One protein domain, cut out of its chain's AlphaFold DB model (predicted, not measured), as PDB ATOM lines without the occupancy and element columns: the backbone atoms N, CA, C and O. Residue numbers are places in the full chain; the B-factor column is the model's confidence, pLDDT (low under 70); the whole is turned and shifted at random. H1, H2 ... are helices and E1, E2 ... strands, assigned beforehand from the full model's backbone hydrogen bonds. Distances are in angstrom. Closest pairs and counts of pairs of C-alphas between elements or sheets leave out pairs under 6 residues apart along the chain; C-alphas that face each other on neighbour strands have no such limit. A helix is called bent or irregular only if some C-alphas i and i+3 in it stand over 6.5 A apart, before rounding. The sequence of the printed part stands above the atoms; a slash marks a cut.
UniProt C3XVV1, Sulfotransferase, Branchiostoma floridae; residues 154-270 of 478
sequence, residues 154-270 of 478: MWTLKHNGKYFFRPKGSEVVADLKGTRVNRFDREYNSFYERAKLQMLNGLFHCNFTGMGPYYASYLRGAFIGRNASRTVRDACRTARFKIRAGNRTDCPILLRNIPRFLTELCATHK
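What this domain is: This is residues 154 to 270 of the 478 residues of the protein "Sulfotransferase" of Branchiostoma floridae (UniProt C3XVV1). A long helix, H2, reaches from a small two-strand hairpin, E1 and E2, at one end of the model to a loose cluster of shorter helices at the other. In that cluster H1, H4 and H6 meet H3, with H5 following H4, and H1 also packs on residues 188 to 196 of H2. The printed part has 117 residues with six named helices and two named strands, in the order H1 E1 E2 H2 H3 H4 H5 H6; the sheet, order E1 - E2, is antiparallel and the class is mostly helix. The whole is loose, with a radius of gyration of the C-alphas of 17.0 A, and elongated, spanning 54 by 35 by 23 A.

Where its parts are: Find C-alpha 155 at (145.222, 78.701, 157.643), where H1 begins; it runs 13.6 A to residue 164 and is irregular, C-alphas 159 and 162 being 7.1 A apart. Next come E1, residues 172 to 174, and E2, residues 180 to 182. From C-alpha 183 at (130.510, 78.495, 140.580), H2 runs 32.0 A to residue 204. Then read H3, residues 212 to 219, H4, residues 225 to 228, and H5, residues 230 to 238, 12.1 A long. H6, residues 255 to 267, is 19.4 A long and irregular, C-alphas 256 and 259 being 7.3 A apart; it ends at C-alpha 267 at (155.712, 98.111, 163.969).

How they stand to each other: Begin at H3, the hub. It touches H1 at a steep tilt of 45 degrees, opposite ways; their closest C-alphas, Thr 156 and Tyr 214, are 5.6 A apart. H6 touches H3 with residues 255 to 259 alone, about perpendicular at 73 degrees; their closest C-alphas, Gly 212 and Pro 259, are 5.9 A apart. H3 and H4 touch only at the corner, closest at the C-alphas of Leu 219 and Arg 226, 5.6 A. H4 and H5 only just touch, only at the corner, with 3 pairs of C-alphas within 8 A, closest at Asn 227 and Arg 233, 5.3 A. H5 and H6 are near each other. H2 touches H1 at a steep tilt of 53 degrees, opposite ways, closest at the C-alphas of Leu 157 and Tyr 192, 6.8 A. In the hairpin E1 and E2, look for N 173 and O 181 at 2.8 A. Every O i to N i+4 pair is within hydrogen-bond range in H2, H3 and H5, against 4 of 6 in H1 and 7 of 9 in H6; H4 is too short for such a pair.

The domain as a whole: The C-alphas farthest apart, Gly 178 and Arg 240, are 55.5 A apart. The printed part has no cut. The long link, H5 to H6, is residues 239 to 254. Look for pLDDT under 70 at residues 166 to 170 and 239 to 250.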
ATOM      1  N   MET A 154     147.562  82.167 156.948       94.50
ATOM      2  CA  MET A 154     146.670  81.786 155.841       94.50
ATOM      3  C   MET A 154     145.855  80.505 156.102       94.50
ATOM      4  O   MET A 154     144.997  80.137 155.296       94.50
ATOM      5  N   TRP A 155     146.096  79.795 157.213       93.44
ATOM      6  CA  TRP A 155     145.222  78.701 157.643       93.44
ATOM      7  C   TRP A 155     143.780  79.181 157.815       93.44
ATOM      8  O   TRP A 155     142.858  78.486 157.382       93.44
ATOM      9  N   THR A 156     143.589  80.378 158.379       91.62
ATOM     10  CA  THR A 156     142.261  80.965 158.613       91.62
ATOM     11  C   THR A 156     141.568  81.324 157.306       91.62
ATOM     12  O   THR A 156     140.371  81.086 157.183       91.62
ATOM     13  N   LEU A 157     142.310  81.788 156.297       90.31
ATOM     14  CA  LEU A 157     141.773  81.977 154.950       90.31
ATOM     15  C   LEU A 157     141.272  80.648 154.379       90.31
ATOM     16  O   LEU A 157     140.132  80.567 153.948       90.31
ATOM     17  N   LYS A 158     142.081  79.581 154.426       87.81
ATOM     18  CA  LYS A 158     141.727  78.306 153.778       87.81
ATOM     19  C   LYS A 158     140.528  77.618 154.434       87.81
ATOM     20  O   LYS A 158     139.673  77.094 153.725       87.81
ATOM     21  N   HIS A 159     140.475  77.615 155.766       85.50
ATOM     22  CA  HIS A 159     139.492  76.829 156.522       85.50
ATOM     23  C   HIS A 159     138.292  77.648 156.987       85.50
ATOM     24  O   HIS A 159     137.199  77.098 157.085       85.50
ATOM     25  N   ASN A 160     138.476  78.951 157.229       82.75
ATOM     26  CA  ASN A 160     137.396  79.822 157.688       82.75
ATOM     27  C   ASN A 160     136.925  80.815 156.621       82.75
ATOM     28  O   ASN A 160     135.869  81.417 156.795       82.75
ATOM     29  N   GLY A 161     137.641  80.947 155.500       77.44
ATOM     30  CA  GLY A 161     137.265  81.824 154.391       77.44
ATOM     31  C   GLY A 161     135.852  81.586 153.893       77.44
ATOM     32  O   GLY A 161     135.119  82.551 153.725       77.44
ATOM     33  N   LYS A 162     135.416  80.328 153.757       77.62
ATOM     34  CA  LYS A 162     134.049  80.017 153.306       77.62
ATOM     35  C   LYS A 162     132.952  80.538 154.249       77.62
ATOM     36  O   LYS A 162     131.849  80.778 153.783       77.62
ATOM     37  N   TYR A 163     133.233  80.741 155.542       74.75
ATOM     38  CA  TYR A 163     132.261  81.324 156.482       74.75
ATOM     39  C   TYR A 163     132.154  82.845 156.357       74.75
ATOM     40  O   TYR A 163     131.100  83.415 156.631       74.75
ATOM     41  N   PHE A 164     133.246  83.501 155.962       71.69
ATOM     42  CA  PHE A 164     133.288  84.950 155.750       71.69
ATOM     43  C   PHE A 164     132.964  85.338 154.300       71.69
ATOM     44  O   PHE A 164     132.623  86.488 154.031       71.69
ATOM     45  N   PHE A 165     133.033  84.381 153.374       75.94
ATOM     46  CA  PHE A 165     132.690  84.538 151.969       75.94
ATOM     47  C   PHE A 165     131.186  84.319 151.753       75.94
ATOM     48  O   PHE A 165     130.648  83.262 152.076       75.94
ATOM     49  N   ARG A 166     130.495  85.320 151.195       65.38
ATOM     50  CA  ARG A 166     129.055  85.272 150.881       65.38
ATOM     51  C   ARG A 166     128.795  85.470 149.379       65.38
ATOM     52  O   ARG A 166     128.385  86.559 148.983       65.38
ATOM     53  N   PRO A 167     129.026  84.459 148.533       63.16
ATOM     54  CA  PRO A 167     128.667  84.514 147.119       63.16
ATOM     55  C   PRO A 167     127.202  84.096 146.907       63.16
ATOM     56  O   PRO A 167     126.568  83.496 147.780       63.16
ATOM     57  N   LYS A 168     126.660  84.401 145.726       55.97
ATOM     58  CA  LYS A 168     125.307  84.009 145.306       55.97
ATOM     59  C   LYS A 168     125.395  82.901 144.244       55.97
ATOM     60  O   LYS A 168     125.945  83.139 143.177       55.97
ATOM     61  N   GLY A 169     124.792  81.734 144.501       64.06
ATOM     62  CA  GLY A 169     124.547  80.686 143.492       64.06
ATOM     63  C   GLY A 169     125.276  79.352 143.719       64.06
ATOM     64  O   GLY A 169     126.331  79.304 144.341       64.06
ATOM     65  N   SER A 170     124.689  78.261 143.210       69.69
ATOM     66  CA  SER A 170     125.191  76.873 143.292       69.69
ATOM     67  C   SER A 170     125.416  76.223 141.918       69.69
ATOM     68  O   SER A 170     125.638  75.015 141.836       69.69
ATOM     69  N   GLU A 171     125.344  77.010 140.844       79.12
ATOM     70  CA  GLU A 171     125.430  76.541 139.460       79.12
ATOM     71  C   GLU A 171     126.788  75.887 139.158       79.12
ATOM     72  O   GLU A 171     127.827  76.354 139.624       79.12
ATOM     73  N   VAL A 172     126.797  74.807 138.376       77.81
ATOM     74  CA  VAL A 172     128.025  74.124 137.943       77.81
ATOM     75  C   VAL A 172     128.474  74.697 136.602       77.81
ATOM     76  O   VAL A 172     127.687  74.775 135.667       77.81
ATOM     77  N   VAL A 173     129.749  75.065 136.500       79.44
ATOM     78  CA  VAL A 173     130.373  75.651 135.307       79.44
ATOM     79  C   VAL A 173     131.638  74.872 134.935       79.44
ATOM     80  O   VAL A 173     132.368  74.412 135.813       79.44
ATOM     81  N   ALA A 174     131.937  74.724 133.644       81.25
ATOM     82  CA  ALA A 174     133.195  74.121 133.188       81.25
ATOM     83  C   ALA A 174     134.340  75.145 133.272       81.25
ATOM     84  O   ALA A 174     134.159  76.302 132.882       81.25
ATOM     85  N   ASP A 175     135.476  74.790 133.878       76.06
ATOM     86  CA  ASP A 175     136.665  75.655 133.926       76.06
ATOM     87  C   ASP A 175     137.402  75.706 132.577       76.06
ATOM     88  O   ASP A 175     137.002  75.050 131.618       76.06
ATOM     89  N   LEU A 176     138.476  76.503 132.488       77.25
ATOM     90  CA  LEU A 176     139.279  76.652 131.262       77.25
ATOM     91  C   LEU A 176     139.879  75.324 130.761       77.25
ATOM     92  O   LEU A 176     140.338  75.251 129.628       77.25
ATOM     93  N   LYS A 177     139.881  74.280 131.600       78.94
ATOM     94  CA  LYS A 177     140.359  72.931 131.288       78.94
ATOM     95  C   LYS A 177     139.208  71.945 131.041       78.94
ATOM     96  O   LYS A 177     139.441  70.743 130.981       78.94
ATOM     97  N   GLY A 178     137.966  72.426 130.940       80.06
ATOM     98  CA  GLY A 178     136.771  71.597 130.755       80.06
ATOM     99  C   GLY A 178     136.297  70.868 132.019       80.06
ATOM    100  O   GLY A 178     135.355  70.077 131.957       80.06
ATOM    101  N   THR A 179     136.897  71.127 133.184       83.56
ATOM    102  CA  THR A 179     136.536  70.456 134.441       83.56
ATOM    103  C   THR A 179     135.262  71.069 135.014       83.56
ATOM    104  O   THR A 179     135.179  72.281 135.221       83.56
ATOM    105  N   ARG A 180     134.252  70.240 135.309       82.25
ATOM    106  CA  ARG A 180     133.005  70.692 135.950       82.25
ATOM    107  C   ARG A 180     133.270  71.089 137.405       82.25
ATOM    108  O   ARG A 180     133.576  70.231 138.228       82.25
ATOM    109  N   VAL A 181     133.114  72.372 137.724       80.12
ATOM    110  CA  VAL A 181     133.311  72.937 139.070       80.12
ATOM    111  C   VAL A 181     132.103  73.765 139.497       80.12
ATOM    112  O   VAL A 181     131.435  74.381 138.670       80.12
ATOM    113  N   ASN A 182     131.802  73.808 140.797       82.00
ATOM    114  CA  ASN A 182     130.754  74.695 141.299       82.00
ATOM    115  C   ASN A 182     131.183  76.167 141.134       82.00
ATOM    116  O   ASN A 182     132.330  76.513 141.428       82.00
ATOM    117  N   ARG A 183     130.276  77.047 140.695       80.81
ATOM    118  CA  ARG A 183     130.510  78.495 140.580       80.81
ATOM    119  C   ARG A 183     130.947  79.094 141.918       80.81
ATOM    120  O   ARG A 183     131.921  79.841 141.941       80.81
ATOM    121  N   PHE A 184     130.319  78.683 143.022       82.38
ATOM    122  CA  PHE A 184     130.730  79.040 144.382       82.38
ATOM    123  C   PHE A 184     132.205  78.711 144.628       82.38
ATOM    124  O   PHE A 184     132.954  79.550 145.120       82.38
ATOM    125  N   ASP A 185     132.631  77.490 144.286       80.25
ATOM    126  CA  ASP A 185     134.004  77.045 144.533       80.25
ATOM    127  C   ASP A 185     135.002  77.800 143.650       80.25
ATOM    128  O   ASP A 185     136.070  78.181 144.129       80.25
ATOM    129  N   ARG A 186     134.649  78.098 142.392       80.62
ATOM    130  CA  ARG A 186     135.480  78.927 141.506       80.62
ATOM    131  C   ARG A 186     135.647  80.349 142.042       80.62
ATOM    132  O   ARG A 186     136.768  80.862 142.092       80.62
ATOM    133  N   GLU A 187     134.547  80.992 142.427       83.31
ATOM    134  CA  GLU A 187     134.568  82.347 142.980       83.31
ATOM    135  C   GLU A 187     135.343  82.391 144.298       83.31
ATOM    136  O   GLU A 187     136.159  83.293 144.504       83.31
ATOM    137  N   TYR A 188     135.156  81.382 145.151       84.88
ATOM    138  CA  TYR A 188     135.893  81.254 146.400       84.88
ATOM    139  C   TYR A 188     137.389  81.055 146.170       84.88
ATOM    140  O   TYR A 188     138.179  81.716 146.833       84.88
ATOM    141  N   ASN A 189     137.795  80.195 145.234       84.44
ATOM    142  CA  ASN A 189     139.210  80.008 144.910       84.44
ATOM    143  C   ASN A 189     139.824  81.321 144.414       84.44
ATOM    144  O   ASN A 189     140.861  81.744 144.911       84.44
ATOM    145  N   SER A 190     139.133  82.035 143.524       85.00
ATOM    146  CA  SER A 190     139.590  83.343 143.036       85.00
ATOM    147  C   SER A 190     139.706  84.377 144.166       85.00
ATOM    148  O   SER A 190     140.647  85.166 144.206       85.00
ATOM    149  N   PHE A 191     138.752  84.378 145.103       87.88
ATOM    150  CA  PHE A 191     138.815  85.191 146.316       87.88
ATOM    151  C   PHE A 191     139.986  84.783 147.216       87.88
ATOM    152  O   PHE A 191     140.705  85.652 147.701       87.88
ATOM    153  N   TYR A 192     140.191  83.483 147.419       89.81
ATOM    154  CA  TYR A 192     141.237  82.923 148.263       89.81
ATOM    155  C   TYR A 192     142.627  83.333 147.774       89.81
ATOM    156  O   TYR A 192     143.423  83.807 148.579       89.81
ATOM    157  N   GLU A 193     142.885  83.247 146.467       89.38
ATOM    158  CA  GLU A 193     144.147  83.684 145.860       89.38
ATOM    159  C   GLU A 193     144.419  85.176 146.109       89.38
ATOM    160  O   GLU A 193     145.481  85.542 146.617       89.38
ATOM    161  N   ARG A 194     143.428  86.050 145.878       89.56
ATOM    162  CA  ARG A 194     143.566  87.490 146.170       89.56
ATOM    163  C   ARG A 194     143.745  87.769 147.663       89.56
ATOM    164  O   ARG A 194     144.555  88.610 148.045       89.56
ATOM    165  N   ALA A 195     143.008  87.059 148.514       92.44
ATOM    166  CA  ALA A 195     143.069  87.233 149.958       92.44
ATOM    167  C   ALA A 195     144.407  86.752 150.543       92.44
ATOM    168  O   ALA A 195     144.888  87.355 151.500       92.44
ATOM    169  N   LYS A 196     145.036  85.714 149.967       93.69
ATOM    170  CA  LYS A 196     146.402  85.295 150.324       93.69
ATOM    171  C   LYS A 196     147.390  86.434 150.094       93.69
ATOM    172  O   LYS A 196     148.081  86.823 151.036       93.69
ATOM    173  N   LEU A 197     147.409  86.998 148.884       93.94
ATOM    174  CA  LEU A 197     148.319  88.091 148.542       93.94
ATOM    175  C   LEU A 197     148.048  89.333 149.399       93.94
ATOM    176  O   LEU A 197     148.979  89.910 149.948       93.94
ATOM    177  N   GLN A 198     146.779  89.696 149.609       95.25
ATOM    178  CA  GLN A 198     146.409  90.819 150.475       95.25
ATOM    179  C   GLN A 198     146.842  90.595 151.936       95.25
ATOM    180  O   GLN A 198     147.286  91.535 152.593       95.25
ATOM    181  N   MET A 199     146.738  89.365 152.453       96.44
ATOM    182  CA  MET A 199     147.190  89.028 153.805       96.44
ATOM    183  C   MET A 199     148.711  89.155 153.937       96.44
ATOM    184  O   MET A 199     149.170  89.745 154.912       96.44
ATOM    185  N   LEU A 200     149.476  88.630 152.976       97.25
ATOM    186  CA  LEU A 200     150.938  88.747 152.960       97.25
ATOM    187  C   LEU A 200     151.383  90.204 152.791       97.25
ATOM    188  O   LEU A 200     152.216  90.673 153.561       97.25
ATOM    189  N   ASN A 201     150.772  90.941 151.862       96.81
ATOM    190  CA  ASN A 201     151.046  92.360 151.656       96.81
ATOM    191  C   ASN A 201     150.809  93.171 152.935       96.81
ATOM    192  O   ASN A 201     151.678  93.917 153.375       96.81
ATOM    193  N   GLY A 202     149.649  92.983 153.572       97.06
ATOM    194  CA  GLY A 202     149.325  93.632 154.839       97.06
ATOM    195  C   GLY A 202     150.290  93.250 155.960       97.06
ATOM    196  O   GLY A 202     150.731  94.111 156.710       97.06
ATOM    197  N   LEU A 203     150.677  91.977 156.051       97.44
ATOM    198  CA  LEU A 203     151.641  91.506 157.042       97.44
ATOM    199  C   LEU A 203     153.001  92.208 156.912       97.44
ATOM    200  O   LEU A 203     153.491  92.747 157.903       97.44
ATOM    201  N   PHE A 204     153.593  92.238 155.715       97.69
ATOM    202  CA  PHE A 204     154.921  92.832 155.506       97.69
ATOM    203  C   PHE A 204     154.932  94.360 155.628       97.69
ATOM    204  O   PHE A 204     155.935  94.929 156.047       97.69
ATOM    205  N   HIS A 205     153.794  95.013 155.386       96.94
ATOM    206  CA  HIS A 205     153.605  96.444 155.636       96.94
ATOM    207  C   HIS A 205     153.113  96.774 157.056       96.94
ATOM    208  O   HIS A 205     152.788  97.925 157.345       96.94
ATOM    209  N   CYS A 206     152.992  95.783 157.946       97.00
ATOM    210  CA  CYS A 206     152.360  95.930 159.261       97.00
ATOM    211  C   CYS A 206     150.944  96.560 159.225       97.00
ATOM    212  O   CYS A 206     150.500  97.194 160.185       97.00
ATOM    213  N   ASN A 207     150.194  96.363 158.143       96.62
ATOM    214  CA  ASN A 207     148.821  96.816 157.967       96.62
ATOM    215  C   ASN A 207     147.841  95.635 158.009       96.62
ATOM    216  O   ASN A 207     147.658  94.901 157.041       96.62
ATOM    217  N   PHE A 208     147.155  95.486 159.140       96.25
ATOM    218  CA  PHE A 208     146.206  94.391 159.371       96.25
ATOM    219  C   PHE A 208     144.744  94.796 159.107       96.25
ATOM    220  O   PHE A 208     143.810  94.035 159.388       96.25
ATOM    221  N   THR A 209     144.530  95.999 158.566       92.62
ATOM    222  CA  THR A 209     143.205  96.525 158.212       92.62
ATOM    223  C   THR A 209     142.582  95.691 157.087       92.62
ATOM    224  O   THR A 209     143.272  95.163 156.221       92.62
ATOM    225  N   GLY A 210     141.258  95.510 157.108       87.69
ATOM    226  CA  GLY A 210     140.531  94.749 156.079       87.69
ATOM    227  C   GLY A 210     140.576  93.220 156.231       87.69
ATOM    228  O   GLY A 210     139.746  92.534 155.644       87.69
ATOM    229  N   MET A 211     141.456  92.679 157.081       91.19
ATOM    230  CA  MET A 211     141.574  91.236 157.363       91.19
ATOM    231  C   MET A 211     141.184  90.859 158.804       91.19
ATOM    232  O   MET A 211     141.471  89.756 159.278       91.19
ATOM    233  N   GLY A 212     140.501  91.767 159.508       88.88
ATOM    234  CA  GLY A 212     140.127  91.637 160.921       88.88
ATOM    235  C   GLY A 212     139.502  90.288 161.309       88.88
ATOM    236  O   GLY A 212     139.990  89.679 162.260       88.88
ATOM    237  N   PRO A 213     138.490  89.758 160.591       88.00
ATOM    238  CA  PRO A 213     137.879  88.465 160.924       88.00
ATOM    239  C   PRO A 213     138.851  87.273 160.864       88.00
ATOM    240  O   PRO A 213     138.786  86.368 161.700       88.00
ATOM    241  N   TYR A 214     139.795  87.289 159.922       91.06
ATOM    242  CA  TYR A 214     140.800  86.235 159.768       91.06
ATOM    243  C   TYR A 214     141.824  86.269 160.896       91.06
ATOM    244  O   TYR A 214     142.117  85.237 161.503       91.06
ATOM    245  N   TYR A 215     142.306  87.463 161.240       92.94
ATOM    246  CA  TYR A 215     143.209  87.646 162.370       92.94
ATOM    247  C   TYR A 215     142.514  87.420 163.715       92.94
ATOM    248  O   TYR A 215     143.111  86.860 164.627       92.94
ATOM    249  N   ALA A 216     141.225  87.732 163.832       89.56
ATOM    250  CA  ALA A 216     140.424  87.365 164.991       89.56
ATOM    251  C   ALA A 216     140.368  85.856 165.200       89.56
ATOM    252  O   ALA A 216     140.603  85.364 166.302       89.56
ATOM    253  N   SER A 217     140.097  85.114 164.128       88.81
ATOM    254  CA  SER A 217     140.132  83.660 164.170       88.81
ATOM    255  C   SER A 217     141.523  83.139 164.546       88.81
ATOM    256  O   SER A 217     141.635  82.253 165.394       88.81
ATOM    257  N   TYR A 218     142.577  83.731 163.985       91.50
ATOM    258  CA  TYR A 218     143.963  83.387 164.289       91.50
ATOM    259  C   TYR A 218     144.295  83.579 165.779       91.50
ATOM    260  O   TYR A 218     144.794  82.663 166.435       91.50
ATOM    261  N   LEU A 219     143.946  84.740 166.346       89.88
ATOM    262  CA  LEU A 219     144.196  85.092 167.747       89.88
ATOM    263  C   LEU A 219     143.348  84.293 168.747       89.88
ATOM    264  O   LEU A 219     143.756  84.113 169.896       89.88
ATOM    265  N   ARG A 220     142.205  83.749 168.327       84.88
ATOM    266  CA  ARG A 220     141.404  82.806 169.130       84.88
ATOM    267  C   ARG A 220     141.938  81.371 169.097       84.88
ATOM    268  O   ARG A 220     141.304  80.459 169.610       84.88
ATOM    269  N   GLY A 221     143.122  81.160 168.521       77.00
ATOM    270  CA  GLY A 221     143.770  79.853 168.506       77.00
ATOM    271  C   GLY A 221     143.252  78.938 167.403       77.00
ATOM    272  O   GLY A 221     143.266  77.724 167.576       77.00
ATOM    273  N   ALA A 222     142.809  79.489 166.268       79.00
ATOM    274  CA  ALA A 222     142.625  78.678 165.071       79.00
ATOM    275  C   ALA A 222     143.934  77.941 164.741       79.00
ATOM    276  O   ALA A 222     145.004  78.550 164.631       79.00
ATOM    277  N   PHE A 223     143.831  76.619 164.599       79.62
ATOM    278  CA  PHE A 223     144.979  75.720 164.499       79.62
ATOM    279  C   PHE A 223     145.943  75.870 165.695       79.62
ATOM    280  O   PHE A 223     145.513  75.935 166.841       79.62
ATOM    281  N   ILE A 224     147.255  75.890 165.455       80.88
ATOM    282  CA  ILE A 224     148.275  76.215 166.462       80.88
ATOM    283  C   ILE A 224     148.872  77.611 166.246       80.88
ATOM    284  O   ILE A 224     149.789  77.977 166.971       80.88
ATOM    285  N   GLY A 225     148.349  78.392 165.288       83.12
ATOM    286  CA  GLY A 225     148.981  79.601 164.741       83.12
ATOM    287  C   GLY A 225     149.473  80.581 165.804       83.12
ATOM    288  O   GLY A 225     150.681  80.750 165.973       83.12
ATOM    289  N   ARG A 226     148.553  81.151 166.603       88.44
ATOM    290  CA  ARG A 226     148.918  82.027 167.734       88.44
ATOM    291  C   ARG A 226     149.924  81.358 168.665       88.44
ATOM    292  O   ARG A 226     150.935  81.958 168.988       88.44
ATOM    293  N   ASN A 227     149.655  80.132 169.109       88.00
ATOM    294  CA  ASN A 227     150.479  79.460 170.119       88.00
ATOM    295  C   ASN A 227     151.896  79.121 169.612       88.00
ATOM    296  O   ASN A 227     152.820  79.018 170.419       88.00
ATOM    297  N   ALA A 228     152.055  78.970 168.297       91.44
ATOM    298  CA  ALA A 228     153.320  78.749 167.606       91.44
ATOM    299  C   ALA A 228     153.997  80.054 167.141       91.44
ATOM    300  O   ALA A 228     155.097  80.006 166.610       91.44
ATOM    301  N   SER A 229     153.375  81.218 167.351       95.38
ATOM    302  CA  SER A 229     153.958  82.536 167.064       95.38
ATOM    303  C   SER A 229     154.340  83.205 168.373       95.38
ATOM    304  O   SER A 229     153.461  83.736 169.054       95.38
ATOM    305  N   ARG A 230     155.620  83.154 168.760       94.19
ATOM    306  CA  ARG A 230     156.080  83.587 170.090       94.19
ATOM    307  C   ARG A 230     155.605  84.999 170.424       94.19
ATOM    308  O   ARG A 230     154.903  85.177 171.413       94.19
ATOM    309  N   THR A 231     155.892  85.960 169.550       92.94
ATOM    310  CA  THR A 231     155.553  87.378 169.736       92.94
ATOM    311  C   THR A 231     154.063  87.590 170.002       92.94
ATOM    312  O   THR A 231     153.675  88.234 170.974       92.94
ATOM    313  N   VAL A 232     153.201  86.987 169.179       92.62
ATOM    314  CA  VAL A 232     151.745  87.130 169.318       92.62
ATOM    315  C   VAL A 232     151.216  86.371 170.533       92.62
ATOM    316  O   VAL A 232     150.351  86.877 171.249       92.62
ATOM    317  N   ARG A 233     151.724  85.160 170.797       92.31
ATOM    318  CA  ARG A 233     151.378  84.380 171.991       92.31
ATOM    319  C   ARG A 233     151.681  85.167 173.259       92.31
ATOM    320  O   ARG A 233     150.835  85.215 174.149       92.31
ATOM    321  N   ASP A 234     152.871  85.743 173.335       91.25
ATOM    322  CA  ASP A 234     153.359  86.406 174.534       91.25
ATOM    323  C   ASP A 234     152.626  87.740 174.727       91.25
ATOM    324  O   ASP A 234     152.115  87.986 175.817       91.25
ATOM    325  N   ALA A 235     152.399  88.512 173.657       90.12
ATOM    326  CA  ALA A 235     151.563  89.715 173.700       90.12
ATOM    327  C   ALA A 235     150.105  89.421 174.118       90.12
ATOM    328  O   ALA A 235     149.524  90.148 174.922       90.12
ATOM    329  N   CYS A 236     149.509  88.318 173.646       87.00
ATOM    330  CA  CYS A 236     148.182  87.885 174.097       87.00
ATOM    331  C   CYS A 236     148.157  87.452 175.575       87.00
ATOM    332  O   CYS A 236     147.109  87.545 176.209       87.00
ATOM    333  N   ARG A 237     149.272  86.958 176.134       84.06
ATOM    334  CA  ARG A 237     149.371  86.565 177.553       84.06
ATOM    335  C   ARG A 237     149.559  87.763 178.481       84.06
ATOM    336  O   ARG A 237     149.059  87.734 179.601       84.06
ATOM    337  N   THR A 238     150.287  88.783 178.033       79.31
ATOM    338  CA  THR A 238     150.639  89.971 178.827       79.31
ATOM    339  C   THR A 238     149.646  91.124 178.681       79.31
ATOM    340  O   THR A 238     149.656  92.040 179.507       79.31
ATOM    341  N   ALA A 239     148.762  91.086 177.678       69.38
ATOM    342  CA  ALA A 239     147.703  92.073 177.491       69.38
ATOM    343  C   ALA A 239     146.850  92.225 178.769       69.38
ATOM    344  O   ALA A 239     146.202  91.286 179.232       69.38
ATOM    345  N   ARG A 240     146.850  93.438 179.342       56.28
ATOM    346  CA  ARG A 240     146.328  93.794 180.681       56.28
ATOM    347  C   ARG A 240     144.801  93.708 180.870       56.28
ATOM    348  O   ARG A 240     144.267  94.296 181.805       56.28
ATOM    349  N   PHE A 241     144.078  92.941 180.062       54.06
ATOM    350  CA  PHE A 241     142.628  92.794 180.187       54.06
ATOM    351  C   PHE A 241     142.267  91.340 180.491       54.06
ATOM    352  O   PHE A 241     142.047  90.530 179.600       54.06
ATOM    353  N   LYS A 242     142.177  90.979 181.776       51.16
ATOM    354  CA  LYS A 242     141.519  89.727 182.175       51.16
ATOM    355  C   LYS A 242     140.028  89.880 181.864       51.16
ATOM    356  O   LYS A 242     139.297  90.444 182.675       51.16
ATOM    357  N   ILE A 243     139.571  89.422 180.696       53.19
ATOM    358  CA  ILE A 243     138.132  89.271 180.444       53.19
ATOM    359  C   ILE A 243     137.605  88.363 181.561       53.19
ATOM    360  O   ILE A 243     138.026  87.211 181.685       53.19
ATOM    361  N   ARG A 244     136.758  88.918 182.440       49.06
ATOM    362  CA  ARG A 244     136.101  88.167 183.515       49.06
ATOM    363  C   ARG A 244     135.352  86.995 182.874       49.06
ATOM    364  O   ARG A 244     134.454  87.209 182.071       49.06
ATOM    365  N   ALA A 245     135.763  85.780 183.234       44.12
ATOM    366  CA  ALA A 245     135.070  84.517 182.981       44.12
ATOM    367  C   ALA A 245     134.627  84.257 181.521       44.12
ATOM    368  O   ALA A 245     133.473  83.951 181.249       44.12
ATOM    369  N   GLY A 246     135.578  84.301 180.585       50.03
ATOM    370  CA  GLY A 246     135.528  83.529 179.339       50.03
ATOM    371  C   GLY A 246     136.668  82.508 179.339       50.03
ATOM    372  O   GLY A 246     137.682  82.734 179.998       50.03
ATOM    373  N   ASN A 247     136.497  81.366 178.671       51.19
ATOM    374  CA  ASN A 247     137.445  80.244 178.664       51.19
ATOM    375  C   ASN A 247     138.914  80.718 178.503       51.19
ATOM    376  O   ASN A 247     139.188  81.580 177.669       51.19
ATOM    377  N   ARG A 248     139.865  80.155 179.274       51.91
ATOM    378  CA  ARG A 248     141.295  80.576 179.387       51.91
ATOM    379  C   ARG A 248     142.105  80.543 178.069       51.91
ATOM    380  O   ARG A 248     143.324  80.698 178.082       51.91
ATOM    381  N   THR A 249     141.459  80.288 176.940       56.88
ATOM    382  CA  THR A 249     142.058  80.013 175.635       56.88
ATOM    383  C   THR A 249     142.056  81.206 174.683       56.88
ATOM    384  O   THR A 249     142.843  81.189 173.735       56.88
ATOM    385  N   ASP A 250     141.247  82.241 174.920       68.06
ATOM    386  CA  ASP A 250     141.083  83.362 173.985       68.06
ATOM    387  C   ASP A 250     142.068  84.506 174.251       68.06
ATOM    388  O   ASP A 250     142.342  84.869 175.392       68.06
ATOM    389  N   CYS A 251     142.621  85.077 173.175       81.00
ATOM    390  CA  CYS A 251     143.449  86.276 173.278       81.00
ATOM    391  C   CYS A 251     142.551  87.445 173.720       81.00
ATOM    392  O   CYS A 251     141.541  87.692 173.054       81.00
ATOM    393  N   PRO A 252     142.883  88.177 174.799       83.94
ATOM    394  CA  PRO A 252     141.991  89.149 175.431       83.94
ATOM    395  C   PRO A 252     141.929  90.498 174.691       83.94
ATOM    396  O   PRO A 252     141.833  91.564 175.297       83.94
ATOM    397  N   ILE A 253     141.999  90.469 173.362       83.69
ATOM    398  CA  ILE A 253     141.930  91.651 172.506       83.69
ATOM    399  C   ILE A 253     140.536  91.709 171.885       83.69
ATOM    400  O   ILE A 253     140.097  90.776 171.210       83.69
ATOM    401  N   LEU A 254     139.826  92.818 172.115       83.81
ATOM    402  CA  LEU A 254     138.516  93.055 171.505       83.81
ATOM    403  C   LEU A 254     138.629  93.016 169.978       83.81
ATOM    404  O   LEU A 254     139.542  93.616 169.420       83.81
ATOM    405  N   LEU A 255     137.655  92.391 169.305       84.12
ATOM    406  CA  LEU A 255     137.645  92.209 167.845       84.12
ATOM    407  C   LEU A 255     137.982  93.485 167.061       84.12
ATOM    408  O   LEU A 255     138.815  93.452 166.159       84.12
ATOM    409  N   ARG A 256     137.375  94.615 167.443       86.25
ATOM    410  CA  ARG A 256     137.589  95.925 166.805       86.25
ATOM    411  C   ARG A 256     139.022  96.460 166.936       86.25
ATOM    412  O   ARG A 256     139.451  97.241 166.101       86.25
ATOM    413  N   ASN A 257     139.761  96.023 167.957       90.06
ATOM    414  CA  ASN A 257     141.119  96.480 168.243       90.06
ATOM    415  C   ASN A 257     142.191  95.570 167.630       90.06
ATOM    416  O   ASN A 257     143.363  95.927 167.664       90.06
ATOM    417  N   ILE A 258     141.824  94.409 167.074       91.31
ATOM    418  CA  ILE A 258     142.787  93.424 166.558       91.31
ATOM    419  C   ILE A 258     143.692  93.994 165.458       91.31
ATOM    420  O   ILE A 258     144.903  93.804 165.576       91.31
ATOM    421  N   PRO A 259     143.177  94.705 164.430       94.19
ATOM    422  CA  PRO A 259     144.043  95.289 163.409       94.19
ATOM    423  C   PRO A 259     145.077  96.243 164.007       94.19
ATOM    424  O   PRO A 259     146.266  96.086 163.762       94.19
ATOM    425  N   ARG A 260     144.632  97.166 164.871       94.50
ATOM    426  CA  ARG A 260     145.503  98.137 165.544       94.50
ATOM    427  C   ARG A 260     146.560  97.452 166.411       94.50
ATOM    428  O   ARG A 260     147.733  97.772 166.296       94.50
ATOM    429  N   PHE A 261     146.149  96.479 167.222       94.06
ATOM    430  CA  PHE A 261     147.044  95.707 168.082       94.06
ATOM    431  C   PHE A 261     148.151  95.002 167.287       94.06
ATOM    432  O   PHE A 261     149.318  95.080 167.658       94.06
ATOM    433  N   LEU A 262     147.805  94.330 166.182       96.12
ATOM    434  CA  LEU A 262     148.796  93.655 165.340       96.12
ATOM    435  C   LEU A 262     149.686  94.650 164.590       96.12
ATOM    436  O   LEU A 262     150.881  94.400 164.469       96.12
ATOM    437  N   THR A 263     149.132  95.776 164.131       97.12
ATOM    438  CA  THR A 263     149.900  96.863 163.508       97.12
ATOM    439  C   THR A 263     150.947  97.416 164.470       97.12
ATOM    440  O   THR A 263     152.121  97.461 164.115       97.12
ATOM    441  N   GLU A 264     150.558  97.766 165.697       95.62
ATOM    442  CA  GLU A 264     151.473  98.280 166.726       95.62
ATOM    443  C   GLU A 264     152.531  97.227 167.106       95.62
ATOM    444  O   GLU A 264     153.726  97.522 167.164       95.62
ATOM    445  N   LEU A 265     152.123  95.966 167.280       95.94
ATOM    446  CA  LEU A 265     153.042  94.875 167.604       95.94
ATOM    447  C   LEU A 265     154.043  94.598 166.468       95.94
ATOM    448  O   LEU A 265     155.223  94.409 166.730       95.94
ATOM    449  N   CYS A 266     153.615  94.619 165.209       97.56
ATOM    450  CA  CYS A 266     154.500  94.458 164.052       97.56
ATOM    451  C   CYS A 266     155.434  95.667 163.865       97.56
ATOM    452  O   CYS A 266     156.621  95.517 163.562       97.56
ATOM    453  N   ALA A 267     154.933  96.884 164.101       95.50
ATOM    454  CA  ALA A 267     155.712  98.111 163.969       95.50
ATOM    455  C   ALA A 267     156.900  98.168 164.945       95.50
ATOM    456  O   ALA A 267     157.949  98.691 164.570       95.50
ATOM    457  N   THR A 268     156.776  97.574 166.136       95.38
ATOM    458  CA  THR A 268     157.836  97.551 167.167       95.38
ATOM    459  C   THR A 268     158.986  96.570 166.904       95.38
ATOM    460  O   THR A 268     160.018  96.680 167.556       95.38
ATOM    461  N   HIS A 269     158.853  95.638 165.955       96.44
ATOM    462  CA  HIS A 269     159.895  94.648 165.629       96.44
ATOM    463  C   HIS A 269     160.700  95.077 164.399       96.44
ATOM    464  O   HIS A 269     160.151  95.708 163.501       96.44
ATOM    465  N   LYS A 270     161.988  94.746 164.298       96.75
ATOM    466  CA  LYS A 270     162.830  95.204 163.174       96.75
ATOM    467  C   LYS A 270     162.541  94.461 161.869       96.75
ATOM    468  O   LYS A 270     162.706  95.027 160.789       96.75
TER     469      LYS A 270